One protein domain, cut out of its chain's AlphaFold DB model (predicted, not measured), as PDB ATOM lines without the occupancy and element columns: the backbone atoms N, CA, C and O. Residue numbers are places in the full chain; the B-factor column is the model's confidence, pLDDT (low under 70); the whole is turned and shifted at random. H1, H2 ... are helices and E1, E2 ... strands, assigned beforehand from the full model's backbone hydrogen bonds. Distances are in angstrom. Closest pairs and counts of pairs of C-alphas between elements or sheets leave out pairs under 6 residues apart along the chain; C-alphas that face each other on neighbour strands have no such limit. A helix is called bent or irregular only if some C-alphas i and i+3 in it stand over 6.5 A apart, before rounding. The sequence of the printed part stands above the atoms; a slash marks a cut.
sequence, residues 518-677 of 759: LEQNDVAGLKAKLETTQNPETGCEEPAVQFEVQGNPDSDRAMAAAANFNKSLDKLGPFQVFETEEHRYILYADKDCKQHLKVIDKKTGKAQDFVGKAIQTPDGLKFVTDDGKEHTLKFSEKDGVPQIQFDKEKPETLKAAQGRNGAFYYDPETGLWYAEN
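This is residues 518 to 677 of the 759 residues of an uncharacterized protein of Candidatus Diapherotrites archaeon (UniProt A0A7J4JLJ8). A long antiparallel sheet of ten strands curls like part of a barrel and folds back on itself at E6, with the long hairpin E1 and E2 packed on both of its leaves: E1 on E7 and E8, E2 on E3 and E4. The one helix, H1, packs on E2 and on the sheet's end at E12. The printed part has 160 residues, with strands E1 and E2, then H1, then strands E3 to E12; the sheet's order is E9, E8, E7, E6, E5, E4, E3, E10, E11, E12, and the class is mostly strand. The whole is compact, with a radius of gyration of the C-alphas of 15.5 A and spans of 47 by 32 by 26 A.

E1, residues 523 to 534, begins at C-alpha 523 (62.840, 109.647, 42.412), is 30.5 A long and bends by 53 degrees at residue 530. E2, residues 541 to 551, is 31.4 A long. H1, residues 556 to 572, is 24.4 A long. E3 is residues 575 to 579, E4 583 to 589 and E5 595 to 601. E6, residues 607 to 617, 24.3 A long, bends by 82 degrees at residue 612. E7 is residues 620 to 625, E8 630 to 638, 24.9 A long, and E9 641 to 646. E10 is residues 656 to 659, E11 663 to 667, and E12, 672 to 676, ends at C-alpha 676 (49.453, 121.328, 45.081).

The ten-strand sheet is a folded sheet, bent back into two leaves that face each other: E9, E8 and E7 face E5, E4, E3, E10, E11 and E12, with E6 as the hinge. E3 to E9 make a meander, each strand the antiparallel neighbour of the one before; E10 to E12 make another. N 612 and O 595 of E6 and E5 are 3.0 A apart, N 615 and O 622 of E6 and E7 2.8 A. E3 and E10 are antiparallel, with N 579 and O 656 2.8 A apart. With the hairpin E1 and E2, where N 529 and O 546 are 2.8 A apart, the sheet forms a sandwich, two sheets face to face. The closest C-alphas of E1 and E8, Leu 526 and Ser 636, are 5.2 A apart; those of E2 and E3, Ala 544 and Gln 576, 4.8 A. H1 is on the ten-strand sheet, over E11 and E12, at a height of 10.3 A. In H1 every O i to N i+4 pair is within hydrogen-bond range.

The farthest C-alphas, of Asp 554 and Asp 592, are 48.9 A apart. The printed part has no cut and no long link. Its mean pLDDT is 94.4, and no printed residue is under 70.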
ATOM      1  N   LEU A 518      57.240 114.110  47.908       94.88
ATOM      2  CA  LEU A 518      58.248 113.188  47.390       94.88
ATOM      3  C   LEU A 518      59.652 113.777  47.543       94.88
ATOM      4  O   LEU A 518      59.914 114.906  47.140       94.88
ATOM      5  N   GLU A 519      60.562 113.012  48.141       95.75
ATOM      6  CA  GLU A 519      61.969 113.395  48.286       95.75
ATOM      7  C   GLU A 519      62.735 113.128  46.987       95.75
ATOM      8  O   GLU A 519      62.512 112.109  46.337       95.75
ATOM      9  N   GLN A 520      63.716 113.969  46.643       95.00
ATOM     10  CA  GLN A 520      64.567 113.766  45.459       95.00
ATOM     11  C   GLN A 520      65.194 112.361  45.413       95.00
ATOM     12  O   GLN A 520      65.258 111.738  44.360       95.00
ATOM     13  N   ASN A 521      65.593 111.810  46.565       94.00
ATOM     14  CA  ASN A 521      66.224 110.488  46.644       94.00
ATOM     15  C   ASN A 521      65.243 109.333  46.380       94.00
ATOM     16  O   ASN A 521      65.677 108.208  46.123       94.00
ATOM     17  N   ASP A 522      63.938 109.597  46.464       95.62
ATOM     18  CA  ASP A 522      62.895 108.622  46.157       95.62
ATOM     19  C   ASP A 522      62.582 108.576  44.649       95.62
ATOM     20  O   ASP A 522      61.913 107.648  44.199       95.62
ATOM     21  N   VAL A 523      63.101 109.519  43.852       96.00
ATOM     22  CA  VAL A 523      62.840 109.647  42.412       96.00
ATOM     23  C   VAL A 523      63.941 108.986  41.578       96.00
ATOM     24  O   VAL A 523      65.123 109.283  41.734       96.00
ATOM     25  N   ALA A 524      63.545 108.135  40.633       95.31
ATOM     26  CA  ALA A 524      64.435 107.468  39.677       95.31
ATOM     27  C   ALA A 524      64.036 107.661  38.202       95.31
ATOM     28  O   ALA A 524      64.682 107.091  37.328       95.31
ATOM     29  N   GLY A 525      62.950 108.393  37.936       94.75
ATOM     30  CA  GLY A 525      62.395 108.584  36.598       94.75
ATOM     31  C   GLY A 525      61.312 109.659  36.569       94.75
ATOM     32  O   GLY A 525      60.509 109.737  37.494       94.75
ATOM     33  N   LEU A 526      61.228 110.434  35.491       96.50
ATOM     34  CA  LEU A 526      60.105 111.306  35.162       96.50
ATOM     35  C   LEU A 526      59.663 111.036  33.724       96.50
ATOM     36  O   LEU A 526      60.414 111.238  32.772       96.50
ATOM     37  N   LYS A 527      58.409 110.618  33.562       95.62
ATOM     38  CA  LYS A 527      57.762 110.468  32.259       95.62
ATOM     39  C   LYS A 527      56.779 111.596  32.021       95.62
ATOM     40  O   LYS A 527      56.103 112.054  32.940       95.62
ATOM     41  N   ALA A 528      56.665 111.988  30.759       96.19
ATOM     42  CA  ALA A 528      55.746 113.014  30.300       96.19
ATOM     43  C   ALA A 528      54.866 112.470  29.173       96.19
ATOM     44  O   ALA A 528      55.360 112.029  28.131       96.19
ATOM     45  N   LYS A 529      53.551 112.526  29.370       96.56
ATOM     46  CA  LYS A 529      52.545 112.113  28.393       96.56
ATOM     47  C   LYS A 529      51.752 113.328  27.924       96.56
ATOM     48  O   LYS A 529      51.197 114.059  28.732       96.56
ATOM     49  N   LEU A 530      51.706 113.540  26.618       97.00
ATOM     50  CA  LEU A 530      50.859 114.524  25.968       97.00
ATOM     51  C   LEU A 530      49.400 114.074  26.079       97.00
ATOM     52  O   LEU A 530      49.026 113.003  25.603       97.00
ATOM     53  N   GLU A 531      48.597 114.935  26.679       96.19
ATOM     54  CA  GLU A 531      47.151 114.836  26.819       96.19
ATOM     55  C   GLU A 531      46.509 116.099  26.228       96.19
ATOM     56  O   GLU A 531      47.192 117.039  25.799       96.19
ATOM     57  N   THR A 532      45.180 116.137  26.210       94.00
ATOM     58  CA  THR A 532      44.419 117.345  25.889       94.00
ATOM     59  C   THR A 532      43.534 117.746  27.062       94.00
ATOM     60  O   THR A 532      42.995 116.905  27.779       94.00
ATOM     61  N   THR A 533      43.376 119.053  27.265       93.88
ATOM     62  CA  THR A 533      42.372 119.610  28.182       93.88
ATOM     63  C   THR A 533      41.426 120.498  27.406       93.88
ATOM     64  O   THR A 533      41.829 121.150  26.445       93.88
ATOM     65  N   GLN A 534      40.162 120.537  27.805       92.44
ATOM     66  CA  GLN A 534      39.210 121.442  27.184       92.44
ATOM     67  C   GLN A 534      39.245 122.800  27.883       92.44
ATOM     68  O   GLN A 534      39.099 122.887  29.105       92.44
ATOM     69  N   ASN A 535      39.385 123.869  27.104       89.00
ATOM     70  CA  ASN A 535      39.213 125.220  27.607       89.00
ATOM     71  C   ASN A 535      37.716 125.503  27.838       89.00
ATOM     72  O   ASN A 535      36.941 125.431  26.886       89.00
ATOM     73  N   PRO A 536      37.273 125.835  29.062       85.62
ATOM     74  CA  PRO A 536      35.861 126.049  29.361       85.62
ATOM     75  C   PRO A 536      35.313 127.353  28.766       85.62
ATOM     76  O   PRO A 536      34.106 127.462  28.571       85.62
ATOM     77  N   GLU A 537      36.168 128.337  28.467       85.12
ATOM     78  CA  GLU A 537      35.749 129.618  27.884       85.12
ATOM     79  C   GLU A 537      35.587 129.531  26.365       85.12
ATOM     80  O   GLU A 537      34.635 130.077  25.808       85.12
ATOM     81  N   THR A 538      36.522 128.864  25.682       88.81
ATOM     82  CA  THR A 538      36.541 128.781  24.211       88.81
ATOM     83  C   THR A 538      35.999 127.460  23.671       88.81
ATOM     84  O   THR A 538      35.639 127.379  22.501       88.81
ATOM     85  N   GLY A 539      35.937 126.417  24.501       91.56
ATOM     86  CA  GLY A 539      35.598 125.050  24.106       91.56
ATOM     87  C   GLY A 539      36.712 124.312  23.355       91.56
ATOM     88  O   GLY A 539      36.528 123.134  23.047       91.56
ATOM     89  N   CYS A 540      37.840 124.970  23.061       94.00
ATOM     90  CA  CYS A 540      38.948 124.400  22.296       94.00
ATOM     91  C   CYS A 540      39.734 123.363  23.109       94.00
ATOM     92  O   CYS A 540      39.911 123.514  24.318       94.00
ATOM     93  N   GLU A 541      40.248 122.337  22.430       94.94
ATOM     94  CA  GLU A 541      41.211 121.407  23.018       94.94
ATOM     95  C   GLU A 541      42.608 122.025  23.032       94.94
ATOM     96  O   GLU A 541      43.142 122.450  22.005       94.94
ATOM     97  N   GLU A 542      43.213 122.035  24.208       94.50
ATOM     98  CA  GLU A 542      44.537 122.573  24.452       94.50
ATOM     99  C   GLU A 542      45.501 121.434  24.783       94.50
ATOM    100  O   GLU A 542      45.150 120.553  25.575       94.50
ATOM    101  N   PRO A 543      46.718 121.436  24.216       96.19
ATOM    102  CA  PRO A 543      47.717 120.447  24.579       96.19
ATOM    103  C   PRO A 543      48.142 120.640  26.037       96.19
ATOM    104  O   PRO A 543      48.314 121.767  26.503       96.19
ATOM    105  N   ALA A 544      48.324 119.532  26.746       97.12
ATOM    106  CA  ALA A 544      48.772 119.499  28.131       97.12
ATOM    107  C   ALA A 544      49.689 118.295  28.364       97.12
ATOM    108  O   ALA A 544      49.701 117.350  27.583       97.12
ATOM    109  N   VAL A 545      50.470 118.316  29.438       97.50
ATOM    110  CA  VAL A 545      51.402 117.243  29.786       97.50
ATOM    111  C   VAL A 545      51.006 116.649  31.128       97.50
ATOM    112  O   VAL A 545      50.985 117.350  32.136       97.50
ATOM    113  N   GLN A 546      50.708 115.355  31.141       97.12
ATOM    114  CA  GLN A 546      50.587 114.558  32.355       97.12
ATOM    115  C   GLN A 546      51.965 114.019  32.741       97.12
ATOM    116  O   GLN A 546      52.676 113.469  31.894       97.12
ATOM    117  N   PHE A 547      52.333 114.164  34.010       96.94
ATOM    118  CA  PHE A 547      53.576 113.614  34.543       96.94
ATOM    119  C   PHE A 547      53.329 112.303  35.286       96.94
ATOM    120  O   PHE A 547      52.315 112.144  35.958       96.94
ATOM    121  N   GLU A 548      54.292 111.393  35.188       96.81
ATOM    122  CA  GLU A 548      54.359 110.173  35.992       96.81
ATOM    123  C   GLU A 548      55.791 110.018  36.509       96.81
ATOM    124  O   GLU A 548      56.743 109.901  35.733       96.81
ATOM    125  N   VAL A 549      55.947 110.022  37.828       96.56
ATOM    126  CA  VAL A 549      57.230 109.841  38.504       96.56
ATOM    127  C   VAL A 549      57.471 108.361  38.767       96.56
ATOM    128  O   VAL A 549      56.578 107.626  39.188       96.56
ATOM    129  N   GLN A 550      58.694 107.901  38.541       96.88
ATOM    130  CA  GLN A 550      59.117 106.548  38.866       96.88
ATOM    131  C   GLN A 550      59.884 106.567  40.183       96.88
ATOM    132  O   GLN A 550      60.874 107.287  40.319       96.88
ATOM    133  N   GLY A 551      59.423 105.772  41.146       96.12
ATOM    134  CA  GLY A 551      60.127 105.588  42.409       96.12
ATOM    135  C   GLY A 551      61.412 104.784  42.224       96.12
ATOM    136  O   GLY A 551      61.516 103.975  41.299       96.12
ATOM    137  N   ASN A 552      62.381 104.978  43.116       93.25
ATOM    138  CA  ASN A 552      63.589 104.159  43.142       93.25
ATOM    139  C   ASN A 552      63.232 102.667  43.338       93.25
ATOM    140  O   ASN A 552      62.681 102.318  44.387       93.25
ATOM    141  N   PRO A 553      63.547 101.779  42.371       93.88
ATOM    142  CA  PRO A 553      63.134 100.376  42.414       93.88
ATOM    143  C   PRO A 553      63.795  99.579  43.545       93.88
ATOM    144  O   PRO A 553      63.283  98.526  43.915       93.88
ATOM    145  N   ASP A 554      64.895 100.082  44.112       93.62
ATOM    146  CA  ASP A 554      65.610  99.443  45.219       93.62
ATOM    147  C   ASP A 554      65.013  99.797  46.600       93.62
ATOM    148  O   ASP A 554      65.528  99.367  47.634       93.62
ATOM    149  N   SER A 555      63.932 100.591  46.645       95.25
ATOM    150  CA  SER A 555      63.291 101.055  47.879       95.25
ATOM    151  C   SER A 555      61.766 100.951  47.801       95.25
ATOM    152  O   SER A 555      61.100 101.766  47.161       95.25
ATOM    153  N   ASP A 556      61.187  99.999  48.542       95.12
ATOM    154  CA  ASP A 556      59.726  99.852  48.668       95.12
ATOM    155  C   ASP A 556      59.059 101.145  49.171       95.12
ATOM    156  O   ASP A 556      57.962 101.500  48.734       95.12
ATOM    157  N   ARG A 557      59.744 101.888  50.055       94.88
ATOM    158  CA  ARG A 557      59.298 103.207  50.529       94.88
ATOM    159  C   ARG A 557      59.193 104.196  49.369       94.88
ATOM    160  O   ARG A 557      58.165 104.854  49.238       94.88
ATOM    161  N   ALA A 558      60.235 104.290  48.542       95.38
ATOM    162  CA  ALA A 558      60.291 105.224  47.420       95.38
ATOM    163  C   ALA A 558      59.231 104.895  46.360       95.38
ATOM    164  O   ALA A 558      58.534 105.779  45.870       95.38
ATOM    165  N   MET A 559      59.049 103.605  46.064       96.75
ATOM    166  CA  MET A 559      57.998 103.109  45.174       96.75
ATOM    167  C   MET A 559      56.596 103.485  45.675       96.75
ATOM    168  O   MET A 559      55.766 103.956  44.896       96.75
ATOM    169  N   ALA A 560      56.329 103.317  46.974       95.56
ATOM    170  CA  ALA A 560      55.051 103.697  47.574       95.56
ATOM    171  C   ALA A 560      54.832 105.221  47.577       95.56
ATOM    172  O   ALA A 560      53.732 105.679  47.259       95.56
ATOM    173  N   ALA A 561      55.869 106.006  47.886       95.69
ATOM    174  CA  ALA A 561      55.817 107.466  47.850       95.69
ATOM    175  C   ALA A 561      55.530 107.983  46.430       95.69
ATOM    176  O   ALA A 561      54.610 108.776  46.243       95.69
ATOM    177  N   ALA A 562      56.231 107.462  45.417       97.25
ATOM    178  CA  ALA A 562      55.988 107.808  44.017       97.25
ATOM    179  C   ALA A 562      54.576 107.410  43.556       97.25
ATOM    180  O   ALA A 562      53.921 108.174  42.852       97.25
ATOM    181  N   ALA A 563      54.058 106.254  43.989       97.81
ATOM    182  CA  ALA A 563      52.692 105.839  43.666       97.81
ATOM    183  C   ALA A 563      51.630 106.784  44.257       97.81
ATOM    184  O   ALA A 563      50.642 107.094  43.590       97.81
ATOM    185  N   ASN A 564      51.823 107.254  45.492       97.19
ATOM    186  CA  ASN A 564      50.939 108.247  46.103       97.19
ATOM    187  C   ASN A 564      51.064 109.613  45.419       97.19
ATOM    188  O   ASN A 564      50.045 110.229  45.118       97.19
ATOM    189  N   PHE A 565      52.290 110.043  45.108       97.81
ATOM    190  CA  PHE A 565      52.550 111.274  44.360       97.81
ATOM    191  C   PHE A 565      51.853 111.266  42.994       97.81
ATOM    192  O   PHE A 565      51.151 112.214  42.655       97.81
ATOM    193  N   ASN A 566      51.960 110.165  42.244       98.12
ATOM    194  CA  ASN A 566      51.316 110.018  40.938       98.12
ATOM    195  C   ASN A 566      49.789 110.067  41.021       98.12
ATOM    196  O   ASN A 566      49.170 110.711  40.184       98.12
ATOM    197  N   LYS A 567      49.167 109.475  42.051       98.00
ATOM    198  CA  LYS A 567      47.713 109.621  42.263       98.00
ATOM    199  C   LYS A 567      47.306 111.083  42.440       98.00
ATOM    200  O   LYS A 567      46.270 111.495  41.922       98.00
ATOM    201  N   SER A 568      48.119 111.870  43.143       97.56
ATOM    202  CA  SER A 568      47.883 113.307  43.270       97.56
ATOM    203  C   SER A 568      48.147 114.065  41.970       97.56
ATOM    204  O   SER A 568      47.347 114.925  41.608       97.56
ATOM    205  N   LEU A 569      49.184 113.714  41.205       97.00
ATOM    206  CA  LEU A 569      49.409 114.283  39.871       97.00
ATOM    207  C   LEU A 569      48.276 113.959  38.891       97.00
ATOM    208  O   LEU A 569      47.916 114.811  38.086       97.00
ATOM    209  N   ASP A 570      47.687 112.765  38.949       96.56
ATOM    210  CA  ASP A 570      46.538 112.384  38.117       96.56
ATOM    211  C   ASP A 570      45.301 113.230  38.436       96.56
ATOM    212  O   ASP A 570      44.490 113.512  37.554       96.56
ATOM    213  N   LYS A 571      45.168 113.675  39.691       96.44
ATOM    214  CA  LYS A 571      44.095 114.573  40.117       96.44
ATOM    215  C   LYS A 571      44.345 116.033  39.719       96.44
ATOM    216  O   LYS A 571      43.404 116.721  39.322       96.44
ATOM    217  N   LEU A 572      45.574 116.514  39.892       96.12
ATOM    218  CA  LEU A 572      45.930 117.936  39.778       96.12
ATOM    219  C   LEU A 572      46.406 118.332  38.373       96.12
ATOM    220  O   LEU A 572      46.307 119.498  37.984       96.12
ATOM    221  N   GLY A 573      46.896 117.364  37.605       93.94
ATOM    222  CA  GLY A 573      47.233 117.503  36.197       93.94
ATOM    223  C   GLY A 573      46.021 117.341  35.266       93.94
ATOM    224  O   GLY A 573      44.869 117.270  35.715       93.94
ATOM    225  N   PRO A 574      46.269 117.295  33.945       96.81
ATOM    226  CA  PRO A 574      47.556 117.552  33.290       96.81
ATOM    227  C   PRO A 574      47.911 119.054  33.268       96.81
ATOM    228  O   PRO A 574      47.063 119.921  33.487       96.81
ATOM    229  N   PHE A 575      49.178 119.367  32.990       97.56
ATOM    230  CA  PHE A 575      49.754 120.710  33.126       97.56
ATOM    231  C   PHE A 575      49.996 121.391  31.775       97.56
ATOM    232  O   PHE A 575      50.297 120.740  30.777       97.56
ATOM    233  N   GLN A 576      49.882 122.715  31.735       96.56
ATOM    234  CA  GLN A 576      49.983 123.519  30.509       96.56
ATOM    235  C   GLN A 576      51.019 124.637  30.613       96.56
ATOM    236  O   GLN A 576      51.543 125.091  29.597       96.56
ATOM    237  N   VAL A 577      51.319 125.083  31.833       96.69
ATOM    238  CA  VAL A 577      52.336 126.097  32.105       96.69
ATOM    239  C   VAL A 577      53.500 125.425  32.811       96.69
ATOM    240  O   VAL A 577      53.280 124.710  33.782       96.69
ATOM    241  N   PHE A 578      54.721 125.673  32.355       96.38
ATOM    242  CA  PHE A 578      55.945 125.133  32.943       96.38
ATOM    243  C   PHE A 578      56.895 126.284  33.247       96.38
ATOM    244  O   PHE A 578      57.159 127.121  32.382       96.38
ATOM    245  N   GLU A 579      57.394 126.332  34.474       93.75
ATOM    246  CA  GLU A 579      58.201 127.425  35.008       93.75
ATOM    247  C   GLU A 579      59.595 126.931  35.366       93.75
ATOM    248  O   GLU A 579      59.758 125.946  36.091       93.75
ATOM    249  N   THR A 580      60.599 127.674  34.925       93.31
ATOM    250  CA  THR A 580      61.987 127.547  35.367       93.31
ATOM    251  C   THR A 580      62.447 128.876  35.969       93.31
ATOM    252  O   THR A 580      61.672 129.823  36.161       93.31
ATOM    253  N   GLU A 581      63.725 128.958  36.323       87.69
ATOM    254  CA  GLU A 581      64.328 130.223  36.738       87.69
ATOM    255  C   GLU A 581      64.393 131.218  35.567       87.69
ATOM    256  O   GLU A 581      64.057 132.393  35.735       87.69
ATOM    257  N   GLU A 582      64.739 130.743  34.367       90.50
ATOM    258  CA  GLU A 582      65.016 131.594  33.204       90.50
ATOM    259  C   GLU A 582      63.810 131.741  32.264       90.50
ATOM    260  O   GLU A 582      63.622 132.803  31.664       90.50
ATOM    261  N   HIS A 583      62.948 130.724  32.179       94.12
ATOM    262  CA  HIS A 583      61.904 130.616  31.167       94.12
ATOM    263  C   HIS A 583      60.535 130.210  31.724       94.12
ATOM    264  O   HIS A 583      60.398 129.518  32.733       94.12
ATOM    265  N   ARG A 584      59.494 130.629  31.000       95.31
ATOM    266  CA  ARG A 584      58.129 130.113  31.117       95.31
ATOM    267  C   ARG A 584      57.681 129.553  29.778       95.31
ATOM    268  O   ARG A 584      57.712 130.263  28.773       95.31
ATOM    269  N   TYR A 585      57.176 128.329  29.791       96.94
ATOM    270  CA  TYR A 585      56.586 127.663  28.636       96.94
ATOM    271  C   TYR A 585      55.077 127.549  28.846       96.94
ATOM    272  O   TYR A 585      54.638 127.130  29.913       96.94
ATOM    273  N   ILE A 586      54.280 127.941  27.856       97.25
ATOM    274  CA  ILE A 586      52.815 127.934  27.931       97.25
ATOM    275  C   ILE A 586      52.261 127.214  26.709       97.25
ATOM    276  O   ILE A 586      52.508 127.627  25.575       97.25
ATOM    277  N   LEU A 587      51.476 126.176  26.958       97.19
ATOM    278  CA  LEU A 587      50.657 125.487  25.974       97.19
ATOM    279  C   LEU A 587      49.221 126.006  26.064       97.19
ATOM    280  O   LEU A 587      48.629 125.999  27.139       97.19
ATOM    281  N   TYR A 588      48.651 126.466  24.955       95.69
ATOM    282  CA  TYR A 588      47.254 126.916  24.914       95.69
ATOM    283  C   TYR A 588      46.669 126.782  23.511       95.69
ATOM    284  O   TYR A 588      47.388 126.470  22.559       95.69
ATOM    285  N   ALA A 589      45.367 127.028  23.383       95.25
ATOM    286  CA  ALA A 589      44.720 127.215  22.095       95.25
ATOM    287  C   ALA A 589      44.101 128.613  21.994       95.25
ATOM    288  O   ALA A 589      43.559 129.138  22.969       95.25
ATOM    289  N   ASP A 590      44.203 129.234  20.822       92.56
ATOM    290  CA  ASP A 590      43.548 130.515  20.561       92.56
ATOM    291  C   ASP A 590      42.035 130.347  20.311       92.56
ATOM    292  O   ASP A 590      41.468 129.256  20.405       92.56
ATOM    293  N   LYS A 591      41.347 131.450  19.993       90.19
ATOM    294  CA  LYS A 591      39.900 131.434  19.707       90.19
ATOM    295  C   LYS A 591      39.535 130.671  18.431       90.19
ATOM    296  O   LYS A 591      38.376 130.297  18.282       90.19
ATOM    297  N   ASP A 592      40.500 130.445  17.543       92.81
ATOM    298  CA  ASP A 592      40.342 129.656  16.321       92.81
ATOM    299  C   ASP A 592      40.739 128.181  16.550       92.81
ATOM    300  O   ASP A 592      40.855 127.404  15.599       92.81
ATOM    301  N   CYS A 593      40.945 127.790  17.814       93.38
ATOM    302  CA  CYS A 593      41.407 126.480  18.258       93.38
ATOM    303  C   CYS A 593      42.736 126.036  17.628       93.38
ATOM    304  O   CYS A 593      43.006 124.836  17.502       93.38
ATOM    305  N   LYS A 594      43.591 126.985  17.236       94.75
ATOM    306  CA  LYS A 594      44.974 126.683  16.863       94.75
ATOM    307  C   LYS A 594      45.787 126.515  18.126       94.75
ATOM    308  O   LYS A 594      45.611 127.278  19.068       94.75
ATOM    309  N   GLN A 595      46.670 125.521  18.152       95.94
ATOM    310  CA  GLN A 595      47.533 125.305  19.307       95.94
ATOM    311  C   GLN A 595      48.739 126.233  19.235       95.94
ATOM    312  O   GLN A 595      49.271 126.512  18.156       95.94
ATOM    313  N   HIS A 596      49.186 126.653  20.409       96.38
ATOM    314  CA  HIS A 596      50.325 127.527  20.600       96.38
ATOM    315  C   HIS A 596      51.291 126.930  21.617       96.38
ATOM    316  O   HIS A 596      50.875 126.392  22.645       96.38
ATOM    317  N   LEU A 597      52.584 127.090  21.339       97.19
ATOM    318  CA  LEU A 597      53.644 127.011  22.331       97.19
ATOM    319  C   LEU A 597      54.240 128.405  22.474       97.19
ATOM    320  O   LEU A 597      54.856 128.924  21.545       97.19
ATOM    321  N   LYS A 598      54.088 129.001  23.650       97.38
ATOM    322  CA  LYS A 598      54.676 130.296  23.965       97.38
ATOM    323  C   LYS A 598      55.818 130.134  24.948       97.38
ATOM    324  O   LYS A 598      55.637 129.556  26.015       97.38
ATOM    325  N   VAL A 599      56.974 130.676  24.592       96.62
ATOM    326  CA  VAL A 599      58.195 130.667  25.401       96.62
ATOM    327  C   VAL A 599      58.510 132.096  25.802       96.62
ATOM    328  O   VAL A 599      58.640 132.973  24.949       96.62
ATOM    329  N   ILE A 600      58.589 132.351  27.102       94.38
ATOM    330  CA  ILE A 600      58.854 133.674  27.662       94.38
ATOM    331  C   ILE A 600      60.172 133.616  28.420       94.38
ATOM    332  O   ILE A 600      60.287 132.877  29.391       94.38
ATOM    333  N   ASP A 601      61.136 134.428  28.003       91.75
ATOM    334  CA  ASP A 601      62.356 134.693  28.767       91.75
ATOM    335  C   ASP A 601      62.012 135.657  29.912       91.75
ATOM    336  O   ASP A 601      61.579 136.791  29.683       91.75
ATOM    337  N   LYS A 602      62.178 135.201  31.156       85.88
ATOM    338  CA  LYS A 602      61.802 135.941  32.370       85.88
ATOM    339  C   LYS A 602      62.739 137.111  32.655       85.88
ATOM    340  O   LYS A 602      62.331 138.085  33.282       85.88
ATOM    341  N   LYS A 603      63.983 137.044  32.176       83.75
ATOM    342  CA  LYS A 603      64.984 138.096  32.363       83.75
ATOM    343  C   LYS A 603      64.764 139.251  31.395       83.75
ATOM    344  O   LYS A 603      64.921 140.408  31.779       83.75
ATOM    345  N   THR A 604      64.433 138.951  30.141       84.25
ATOM    346  CA  THR A 604      64.248 139.971  29.097       84.25
ATOM    347  C   THR A 604      62.788 140.357  28.872       84.25
ATOM    348  O   THR A 604      62.526 141.385  28.246       84.25
ATOM    349  N   GLY A 605      61.836 139.552  29.350       81.50
ATOM    350  CA  GLY A 605      60.403 139.721  29.108       81.50
ATOM    351  C   GLY A 605      59.981 139.439  27.662       81.50
ATOM    352  O   GLY A 605      58.832 139.691  27.296       81.50
ATOM    353  N   LYS A 606      60.892 138.952  26.806       89.50
ATOM    354  CA  LYS A 606      60.584 138.645  25.406       89.50
ATOM    355  C   LYS A 606      59.814 137.334  25.317       89.50
ATOM    356  O   LYS A 606      60.258 136.312  25.828       89.50
ATOM    357  N   ALA A 607      58.686 137.372  24.614       92.69
ATOM    358  CA  ALA A 607      57.878 136.198  24.326       92.69
ATOM    359  C   ALA A 607      58.016 135.791  22.855       92.69
ATOM    360  O   ALA A 607      57.866 136.624  21.960       92.69
ATOM    361  N   GLN A 608      58.270 134.508  22.622       95.06
ATOM    362  CA  GLN A 608      58.186 133.851  21.324       95.06
ATOM    363  C   GLN A 608      56.926 132.990  21.323       95.06
ATOM    364  O   GLN A 608      56.693 132.255  22.277       95.06
ATOM    365  N   ASP A 609      56.094 133.120  20.296       96.12
ATOM    366  CA  ASP A 609      54.818 132.412  20.187       96.12
ATOM    367  C   ASP A 609      54.806 131.602  18.888       96.12
ATOM    368  O   ASP A 609      54.914 132.161  17.792       96.12
ATOM    369  N   PHE A 610      54.747 130.280  19.026       95.75
ATOM    370  CA  PHE A 610      54.811 129.316  17.938       95.75
ATOM    371  C   PHE A 610      53.423 128.726  17.703       95.75
ATOM    372  O   PHE A 610      52.858 128.110  18.603       95.75
ATOM    373  N   VAL A 611      52.897 128.863  16.484       96.25
ATOM    374  CA  VAL A 611      51.584 128.319  16.087       96.25
ATOM    375  C   VAL A 611      51.778 127.005  15.345       96.25
ATOM    376  O   VAL A 611      52.565 126.953  14.395       96.25
ATOM    377  N   GLY A 612      51.097 125.945  15.780       93.94
ATOM    378  CA  GLY A 612      51.339 124.608  15.246       93.94
ATOM    379  C   GLY A 612      50.555 123.498  15.937       93.94
ATOM    380  O   GLY A 612      49.420 123.696  16.366       93.94
ATOM    381  N   LYS A 613      51.154 122.304  16.011       95.06
ATOM    382  CA  LYS A 613      50.574 121.120  16.668       95.06
ATOM    383  C   LYS A 613      51.575 120.421  17.577       95.06
ATOM    384  O   LYS A 613      52.710 120.173  17.167       95.06
ATOM    385  N   ALA A 614      51.123 120.024  18.765       95.69
ATOM    386  CA  ALA A 614      51.885 119.175  19.674       95.69
ATOM    387  C   ALA A 614      51.775 117.687  19.287       95.69
ATOM    388  O   ALA A 614      50.701 117.187  18.952       95.69
ATOM    389  N   ILE A 615      52.896 116.969  19.344       96.50
ATOM    390  CA  ILE A 615      53.025 115.540  19.035       96.50
ATOM    391  C   ILE A 615      53.851 114.882  20.143       96.50
ATOM    392  O   ILE A 615      54.911 115.388  20.499       96.50
ATOM    393  N   GLN A 616      53.404 113.742  20.673       96.94
ATOM    394  CA  GLN A 616      54.146 112.981  21.688       96.94
ATOM    395  C   GLN A 616      55.549 112.581  21.194       96.94
ATOM    396  O   GLN A 616      55.728 112.121  20.065       96.94
ATOM    397  N   THR A 617      56.532 112.670  22.085       94.38
ATOM    398  CA  THR A 617      57.870 112.062  21.963       94.38
ATOM    399  C   THR A 617      58.133 111.155  23.173       94.38
ATOM    400  O   THR A 617      57.375 111.242  24.132       94.38
ATOM    401  N   PRO A 618      59.157 110.280  23.190       90.62
ATOM    402  CA  PRO A 618      59.404 109.405  24.345       90.62
ATOM    403  C   PRO A 618      59.543 110.147  25.684       90.62
ATOM    404  O   PRO A 618      59.033 109.668  26.691       90.62
ATOM    405  N   ASP A 619      60.144 111.340  25.655       88.31
ATOM    406  CA  ASP A 619      60.516 112.100  26.853       88.31
ATOM    407  C   ASP A 619      59.726 113.420  26.974       88.31
ATOM    408  O   ASP A 619      60.158 114.346  27.647       88.31
ATOM    409  N   GLY A 620      58.605 113.594  26.265       93.44
ATOM    410  CA  GLY A 620      57.864 114.865  26.257       93.44
ATOM    411  C   GLY A 620      57.098 115.101  24.967       93.44
ATOM    412  O   GLY A 620      56.460 114.189  24.443       93.44
ATOM    413  N   LEU A 621      57.197 116.297  24.386       96.00
ATOM    414  CA  LEU A 621      56.494 116.639  23.146       96.00
ATOM    415  C   LEU A 621      57.386 117.319  22.106       96.00
ATOM    416  O   LEU A 621      58.397 117.950  22.408       96.00
ATOM    417  N   LYS A 622      56.950 117.219  20.854       96.38
ATOM    418  CA  LYS A 622      57.441 117.967  19.706       96.38
ATOM    419  C   LYS A 622      56.317 118.851  19.185       96.38
ATOM    420  O   LYS A 622      55.235 118.360  18.884       96.38
ATOM    421  N   PHE A 623      56.585 120.136  19.058       95.62
ATOM    422  CA  PHE A 623      55.690 121.134  18.510       95.62
ATOM    423  C   PHE A 623      56.103 121.455  17.071       95.62
ATOM    424  O   PHE A 623      57.203 121.950  16.831       95.62
ATOM    425  N   VAL A 624      55.247 121.126  16.105       96.19
ATOM    426  CA  VAL A 624      55.510 121.356  14.676       96.19
ATOM    427  C   VAL A 624      54.715 122.571  14.229       96.19
ATOM    428  O   VAL A 624      53.484 122.537  14.262       96.19
ATOM    429  N   THR A 625      55.409 123.636  13.842       94.06
ATOM    430  CA  THR A 625      54.793 124.888  13.393       94.06
ATOM    431  C   THR A 625      54.194 124.762  11.996       94.06
ATOM    432  O   THR A 625      54.557 123.871  11.224       94.06
ATOM    433  N   ASP A 626      53.304 125.687  11.634       89.69
ATOM    434  CA  ASP A 626      52.656 125.710  10.311       89.69
ATOM    435  C   ASP A 626      53.657 125.804   9.135       89.69
ATOM    436  O   ASP A 626      53.366 125.335   8.034       89.69
ATOM    437  N   ASP A 627      54.851 126.373   9.355       89.88
ATOM    438  CA  ASP A 627      55.947 126.439   8.373       89.88
ATOM    439  C   ASP A 627      56.862 125.195   8.374       89.88
ATOM    440  O   ASP A 627      57.851 125.148   7.639       89.88
ATOM    441  N   GLY A 628      56.526 124.175   9.169       91.00
ATOM    442  CA  GLY A 628      57.229 122.897   9.245       91.00
ATOM    443  C   GLY A 628      58.480 122.899  10.125       91.00
ATOM    444  O   GLY A 628      59.213 121.908  10.111       91.00
ATOM    445  N   LYS A 629      58.754 123.973  10.882       94.19
ATOM    446  CA  LYS A 629      59.818 123.949  11.894       94.19
ATOM    447  C   LYS A 629      59.387 123.107  13.089       94.19
ATOM    448  O   LYS A 629      58.216 123.036  13.449       94.19
ATOM    449  N   GLU A 630      60.362 122.450  13.699       96.06
ATOM    450  CA  GLU A 630      60.135 121.577  14.840       96.06
ATOM    451  C   GLU A 630      60.799 122.174  16.072       96.06
ATOM    452  O   GLU A 630      61.997 122.457  16.048       96.06
ATOM    453  N   HIS A 631      60.016 122.303  17.139       96.31
ATOM    454  CA  HIS A 631      60.489 122.648  18.468       96.31
ATOM    455  C   HIS A 631      60.234 121.482  19.421       96.31
ATOM    456  O   HIS A 631      59.177 120.859  19.365       96.31
ATOM    457  N   THR A 632      61.177 121.131  20.287       96.44
ATOM    458  CA  THR A 632      61.039 120.009  21.226       96.44
ATOM    459  C   THR A 632      61.003 120.525  22.653       96.44
ATOM    460  O   THR A 632      61.824 121.353  23.024       96.44
ATOM    461  N   LEU A 633      60.089 119.996  23.459       96.38
ATOM    462  CA  LEU A 633      60.035 120.226  24.896       96.38
ATOM    463  C   LEU A 633      60.173 118.871  25.591       96.38
ATOM    464  O   LEU A 633      59.243 118.058  25.576       96.38
ATOM    465  N   LYS A 634      61.366 118.602  26.123       97.38
ATOM    466  CA  LYS A 634      61.687 117.348  26.813       97.38
ATOM    467  C   LYS A 634      61.626 117.545  28.313       97.38
ATOM    468  O   LYS A 634      62.117 118.549  28.818       97.38
ATOM    469  N   PHE A 635      61.092 116.555  28.998       97.38
ATOM    470  CA  PHE A 635      61.015 116.458  30.440       97.38
ATOM    471  C   PHE A 635      61.804 115.235  30.878       97.38
ATOM    472  O   PHE A 635      61.743 114.180  30.254       97.38
ATOM    473  N   SER A 636      62.586 115.398  31.928       96.69
ATOM    474  CA  SER A 636      63.423 114.331  32.471       96.69
ATOM    475  C   SER A 636      63.712 114.618  33.932       96.69
ATOM    476  O   SER A 636      63.365 115.681  34.443       96.69
ATOM    477  N   GLU A 637      64.373 113.697  34.602       95.44
ATOM    478  CA  GLU A 637      64.966 113.910  35.906       95.44
ATOM    479  C   GLU A 637      66.474 113.669  35.857       95.44
ATOM    480  O   GLU A 637      66.989 112.886  35.059       95.44
ATOM    481  N   LYS A 638      67.202 114.348  36.739       95.94
ATOM    482  CA  LYS A 638      68.610 114.059  36.985       95.94
ATOM    483  C   LYS A 638      68.860 114.075  38.480       95.94
ATOM    484  O   LYS A 638      68.665 115.112  39.106       95.94
ATOM    485  N   ASP A 639      69.292 112.943  39.031       93.69
ATOM    486  CA  ASP A 639      69.541 112.779  40.470       93.69
ATOM    487  C   ASP A 639      68.316 113.188  41.318       93.69
ATOM    488  O   ASP A 639      68.438 113.847  42.347       93.69
ATOM    489  N   GLY A 640      67.114 112.861  40.828       93.69
ATOM    490  CA  GLY A 640      65.848 113.215  41.469       93.69
ATOM    491  C   GLY A 640      65.393 114.668  41.304       93.69
ATOM    492  O   GLY A 640      64.368 115.052  41.865       93.69
ATOM    493  N   VAL A 641      66.116 115.475  40.522       97.00
ATOM    494  CA  VAL A 641      65.758 116.862  40.193       97.00
ATOM    495  C   VAL A 641      64.995 116.902  38.864       97.00
ATOM    496  O   VAL A 641      65.548 116.442  37.860       97.00
ATOM    497  N   PRO A 642      63.782 117.481  38.794       97.38
ATOM    498  CA  PRO A 642      63.033 117.587  37.546       97.38
ATOM    499  C   PRO A 642      63.682 118.596  36.600       97.38
ATOM    500  O   PRO A 642      64.083 119.692  37.001       97.38
ATOM    501  N   GLN A 643      63.749 118.245  35.322       97.62
ATOM    502  CA  GLN A 643      64.346 119.051  34.270       97.62
ATOM    503  C   GLN A 643      63.406 119.222  33.085       97.62
ATOM    504  O   GLN A 643      62.665 118.311  32.712       97.62
ATOM    505  N   ILE A 644      63.507 120.387  32.456       97.44
ATOM    506  CA  ILE A 644      62.901 120.693  31.169       97.44
ATOM    507  C   ILE A 644      63.988 121.167  30.204       97.44
ATOM    508  O   ILE A 644      64.907 121.890  30.583       97.44
ATOM    509  N   GLN A 645      63.913 120.730  28.952       97.44
ATOM    510  CA  GLN A 645      64.829 121.135  27.895       97.44
ATOM    511  C   GLN A 645      64.033 121.570  26.669       97.44
ATOM    512  O   GLN A 645      63.275 120.777  26.103       97.44
ATOM    513  N   PHE A 646      64.254 122.812  26.239       96.88
ATOM    514  CA  PHE A 646      63.731 123.336  24.986       96.88
ATOM    515  C   PHE A 646      64.768 123.176  23.868       96.88
ATOM    516  O   PHE A 646      65.921 123.591  23.986       96.88
ATOM    517  N   ASP A 647      64.385 122.513  22.782       95.31
ATOM    518  CA  ASP A 647      65.241 122.218  21.632       95.31
ATOM    519  C   ASP A 647      66.595 121.586  22.006       95.31
ATOM    520  O   ASP A 647      66.663 120.456  22.494       95.31
ATOM    521  N   LYS A 648      67.693 122.285  21.702       91.50
ATOM    522  CA  LYS A 648      69.076 121.871  21.985       91.50
ATOM    523  C   LYS A 648      69.707 122.730  23.079       91.50
ATOM    524  O   LYS A 648      70.929 122.701  23.236       91.50
ATOM    525  N   GLU A 649      68.901 123.515  23.784       93.62
ATOM    526  CA  GLU A 649      69.365 124.359  24.877       93.62
ATOM    527  C   GLU A 649      69.767 123.506  26.084       93.62
ATOM    528  O   GLU A 649      69.573 122.285  26.116       93.62
ATOM    529  N   LYS A 650      70.417 124.129  27.064       94.50
ATOM    530  CA  LYS A 650      70.823 123.437  28.287       94.50
ATOM    531  C   LYS A 650      69.563 123.060  29.082       94.50
ATOM    532  O   LYS A 650      68.702 123.916  29.231       94.50
ATOM    533  N   PRO A 651      69.460 121.832  29.625       95.81
ATOM    534  CA  PRO A 651      68.371 121.493  30.532       95.81
ATOM    535  C   PRO A 651      68.340 122.424  31.745       95.81
ATOM    536  O   PRO A 651      69.377 122.692  32.365       95.81
ATOM    537  N   GLU A 652      67.145 122.879  32.089       96.69
ATOM    538  CA  GLU A 652      66.860 123.744  33.226       96.69
ATOM    539  C   GLU A 652      66.045 122.985  34.265       96.69
ATOM    540  O   GLU A 652      65.276 122.086  33.929       96.69
ATOM    541  N   THR A 653      66.180 123.351  35.540       96.12
ATOM    542  CA  THR A 653      65.317 122.788  36.583       96.12
ATOM    543  C   THR A 653      63.883 123.262  36.380       96.12
ATOM    544  O   THR A 653      63.616 124.464  36.423       96.12
ATOM    545  N   LEU A 654      62.959 122.315  36.233       95.75
ATOM    546  CA  LEU A 654      61.528 122.592  36.229       95.75
ATOM    547  C   LEU A 654      61.096 122.899  37.666       95.75
ATOM    548  O   LEU A 654      61.055 122.015  38.515       95.75
ATOM    549  N   LYS A 655      60.837 124.176  37.957       92.94
ATOM    550  CA  LYS A 655      60.471 124.649  39.297       92.94
ATOM    551  C   LYS A 655      59.009 124.411  39.602       92.94
ATOM    552  O   LYS A 655      58.697 124.064  40.730       92.94
ATOM    553  N   ALA A 656      58.134 124.603  38.623       94.81
ATOM    554  CA  ALA A 656      56.715 124.342  38.781       94.81
ATOM    555  C   ALA A 656      56.067 123.985  37.448       94.81
ATOM    556  O   ALA A 656      56.514 124.439  36.391       94.81
ATOM    557  N   ALA A 657      54.976 123.230  37.503       95.81
ATOM    558  CA  ALA A 657      54.030 123.151  36.404       95.81
ATOM    559  C   ALA A 657      52.609 123.382  36.905       95.81
ATOM    560  O   ALA A 657      52.248 122.942  37.994       95.81
ATOM    561  N   GLN A 658      51.805 124.079  36.109       95.75
ATOM    562  CA  GLN A 658      50.440 124.451  36.466       95.75
ATOM    563  C   GLN A 658      49.461 123.983  35.399       95.75
ATOM    564  O   GLN A 658      49.706 124.111  34.195       95.75
ATOM    565  N   GLY A 659      48.361 123.413  35.868       94.00
ATOM    566  CA  GLY A 659      47.237 122.942  35.082       94.00
ATOM    567  C   GLY A 659      45.943 123.541  35.614       94.00
ATOM    568  O   GLY A 659      45.928 124.345  36.544       94.00
ATOM    569  N   ARG A 660      44.821 123.132  35.026       90.12
ATOM    570  CA  ARG A 660      43.503 123.669  35.403       90.12
ATOM    571  C   ARG A 660      43.065 123.251  36.807       90.12
ATOM    572  O   ARG A 660      42.351 124.008  37.456       90.12
ATOM    573  N   ASN A 661      43.489 122.071  37.257       92.25
ATOM    574  CA  ASN A 661      43.047 121.483  38.523       92.25
ATOM    575  C   ASN A 661      43.988 121.802  39.696       92.25
ATOM    576  O   ASN A 661      43.577 121.686  40.845       92.25
ATOM    577  N   GLY A 662      45.223 122.216  39.421       95.00
ATOM    578  CA  GLY A 662      46.224 122.511  40.438       95.00
ATOM    579  C   GLY A 662      47.612 122.678  39.837       95.00
ATOM    580  O   GLY A 662      47.767 122.958  38.643       95.00
ATOM    581  N   ALA A 663      48.624 122.482  40.667       95.69
ATOM    582  CA  ALA A 663      50.016 122.633  40.292       95.69
ATOM    583  C   ALA A 663      50.870 121.507  40.877       95.69
ATOM    584  O   ALA A 663      50.445 120.739  41.736       95.69
ATOM    585  N   PHE A 664      52.109 121.423  40.422       94.19
ATOM    586  CA  PHE A 664      53.172 120.813  41.203       94.19
ATOM    587  C   PHE A 664      54.364 121.769  41.223       94.19
ATOM    588  O   PHE A 664      54.548 122.548  40.280       94.19
ATOM    589  N   TYR A 665      55.192 121.701  42.261       93.31
ATOM    590  CA  TYR A 665      56.468 122.411  42.290       93.31
ATOM    591  C   TYR A 665      57.580 121.596  42.950       93.31
ATOM    592  O   TYR A 665      57.336 120.629  43.671       93.31
ATOM    593  N   TYR A 666      58.814 122.001  42.666       94.00
ATOM    594  CA  TYR A 666      60.040 121.436  43.207       94.00
ATOM    595  C   TYR A 666      60.818 122.508  43.969       94.00
ATOM    596  O   TYR A 666      61.224 123.526  43.393       94.00
ATOM    597  N   ASP A 667      61.061 122.260  45.255       90.12
ATOM    598  CA  ASP A 667      61.903 123.113  46.085       90.12
ATOM    599  C   ASP A 667      63.370 122.645  46.014       90.12
ATOM    600  O   ASP A 667      63.718 121.597  46.563       90.12
ATOM    601  N   PRO A 668      64.269 123.410  45.365       86.50
ATOM    602  CA  PRO A 668      65.679 123.046  45.261       86.50
ATOM    603  C   PRO A 668      66.443 123.114  46.589       86.50
ATOM    604  O   PRO A 668      67.541 122.568  46.655       86.50
ATOM    605  N   GLU A 669      65.933 123.826  47.599       84.44
ATOM    606  CA  GLU A 669      66.627 124.000  48.880       84.44
ATOM    607  C   GLU A 669      66.417 122.784  49.784       84.44
ATOM    608  O   GLU A 669      67.352 122.343  50.452       84.44
ATOM    609  N   THR A 670      65.214 122.208  49.758       87.81
ATOM    610  CA  THR A 670      64.861 121.006  50.526       87.81
ATOM    611  C   THR A 670      64.958 119.714  49.713       87.81
ATOM    612  O   THR A 670      65.079 118.636  50.296       87.81
ATOM    613  N   GLY A 671      64.939 119.796  48.379       92.81
ATOM    614  CA  GLY A 671      64.905 118.632  47.491       92.81
ATOM    615  C   GLY A 671      63.553 117.915  47.506       92.81
ATOM    616  O   GLY A 671      63.504 116.707  47.274       92.81
ATOM    617  N   LEU A 672      62.471 118.629  47.827       94.38
ATOM    618  CA  LEU A 672      61.120 118.085  47.936       94.38
ATOM    619  C   LEU A 672      60.265 118.469  46.724       94.38
ATOM    620  O   LEU A 672      60.356 119.577  46.189       94.38
ATOM    621  N   TRP A 673      59.420 117.533  46.308       95.94
ATOM    622  CA  TRP A 673      58.398 117.712  45.288       95.94
ATOM    623  C   TRP A 673      57.025 117.749  45.948       95.94
ATOM    624  O   TRP A 673      56.708 116.906  46.793       95.94
ATOM    625  N   TYR A 674      56.195 118.682  45.497       95.44
ATOM    626  CA  TYR A 674      54.863 118.924  46.035       95.44
ATOM    627  C   TYR A 674      53.831 118.894  44.918       95.44
ATOM    628  O   TYR A 674      54.032 119.519  43.878       95.44
ATOM    629  N   ALA A 675      52.728 118.184  45.147       95.88
ATOM    630  CA  ALA A 675      51.545 118.197  44.295       95.88
ATOM    631  C   ALA A 675      50.455 119.036  44.989       95.88
ATOM    632  O   ALA A 675      49.916 118.625  46.012       95.88
ATOM    633  N   GLU A 676      50.173 120.217  44.448       94.81
ATOM    634  CA  GLU A 676      49.453 121.328  45.081       94.81
ATOM    635  C   GLU A 676      48.016 121.503  44.553       94.81
ATOM    636  O   GLU A 676      47.794 121.692  43.352       94.81
ATOM    637  N   ASN A 677      47.037 121.552  45.459       96.00
ATOM    638  CA  ASN A 677      45.644 121.959  45.225       96.00
ATOM    639  C   ASN A 677      45.513 123.496  45.152       96.00
ATOM    640  O   ASN A 677      44.691 124.125  45.823       96.00
TER     641      ASN A 677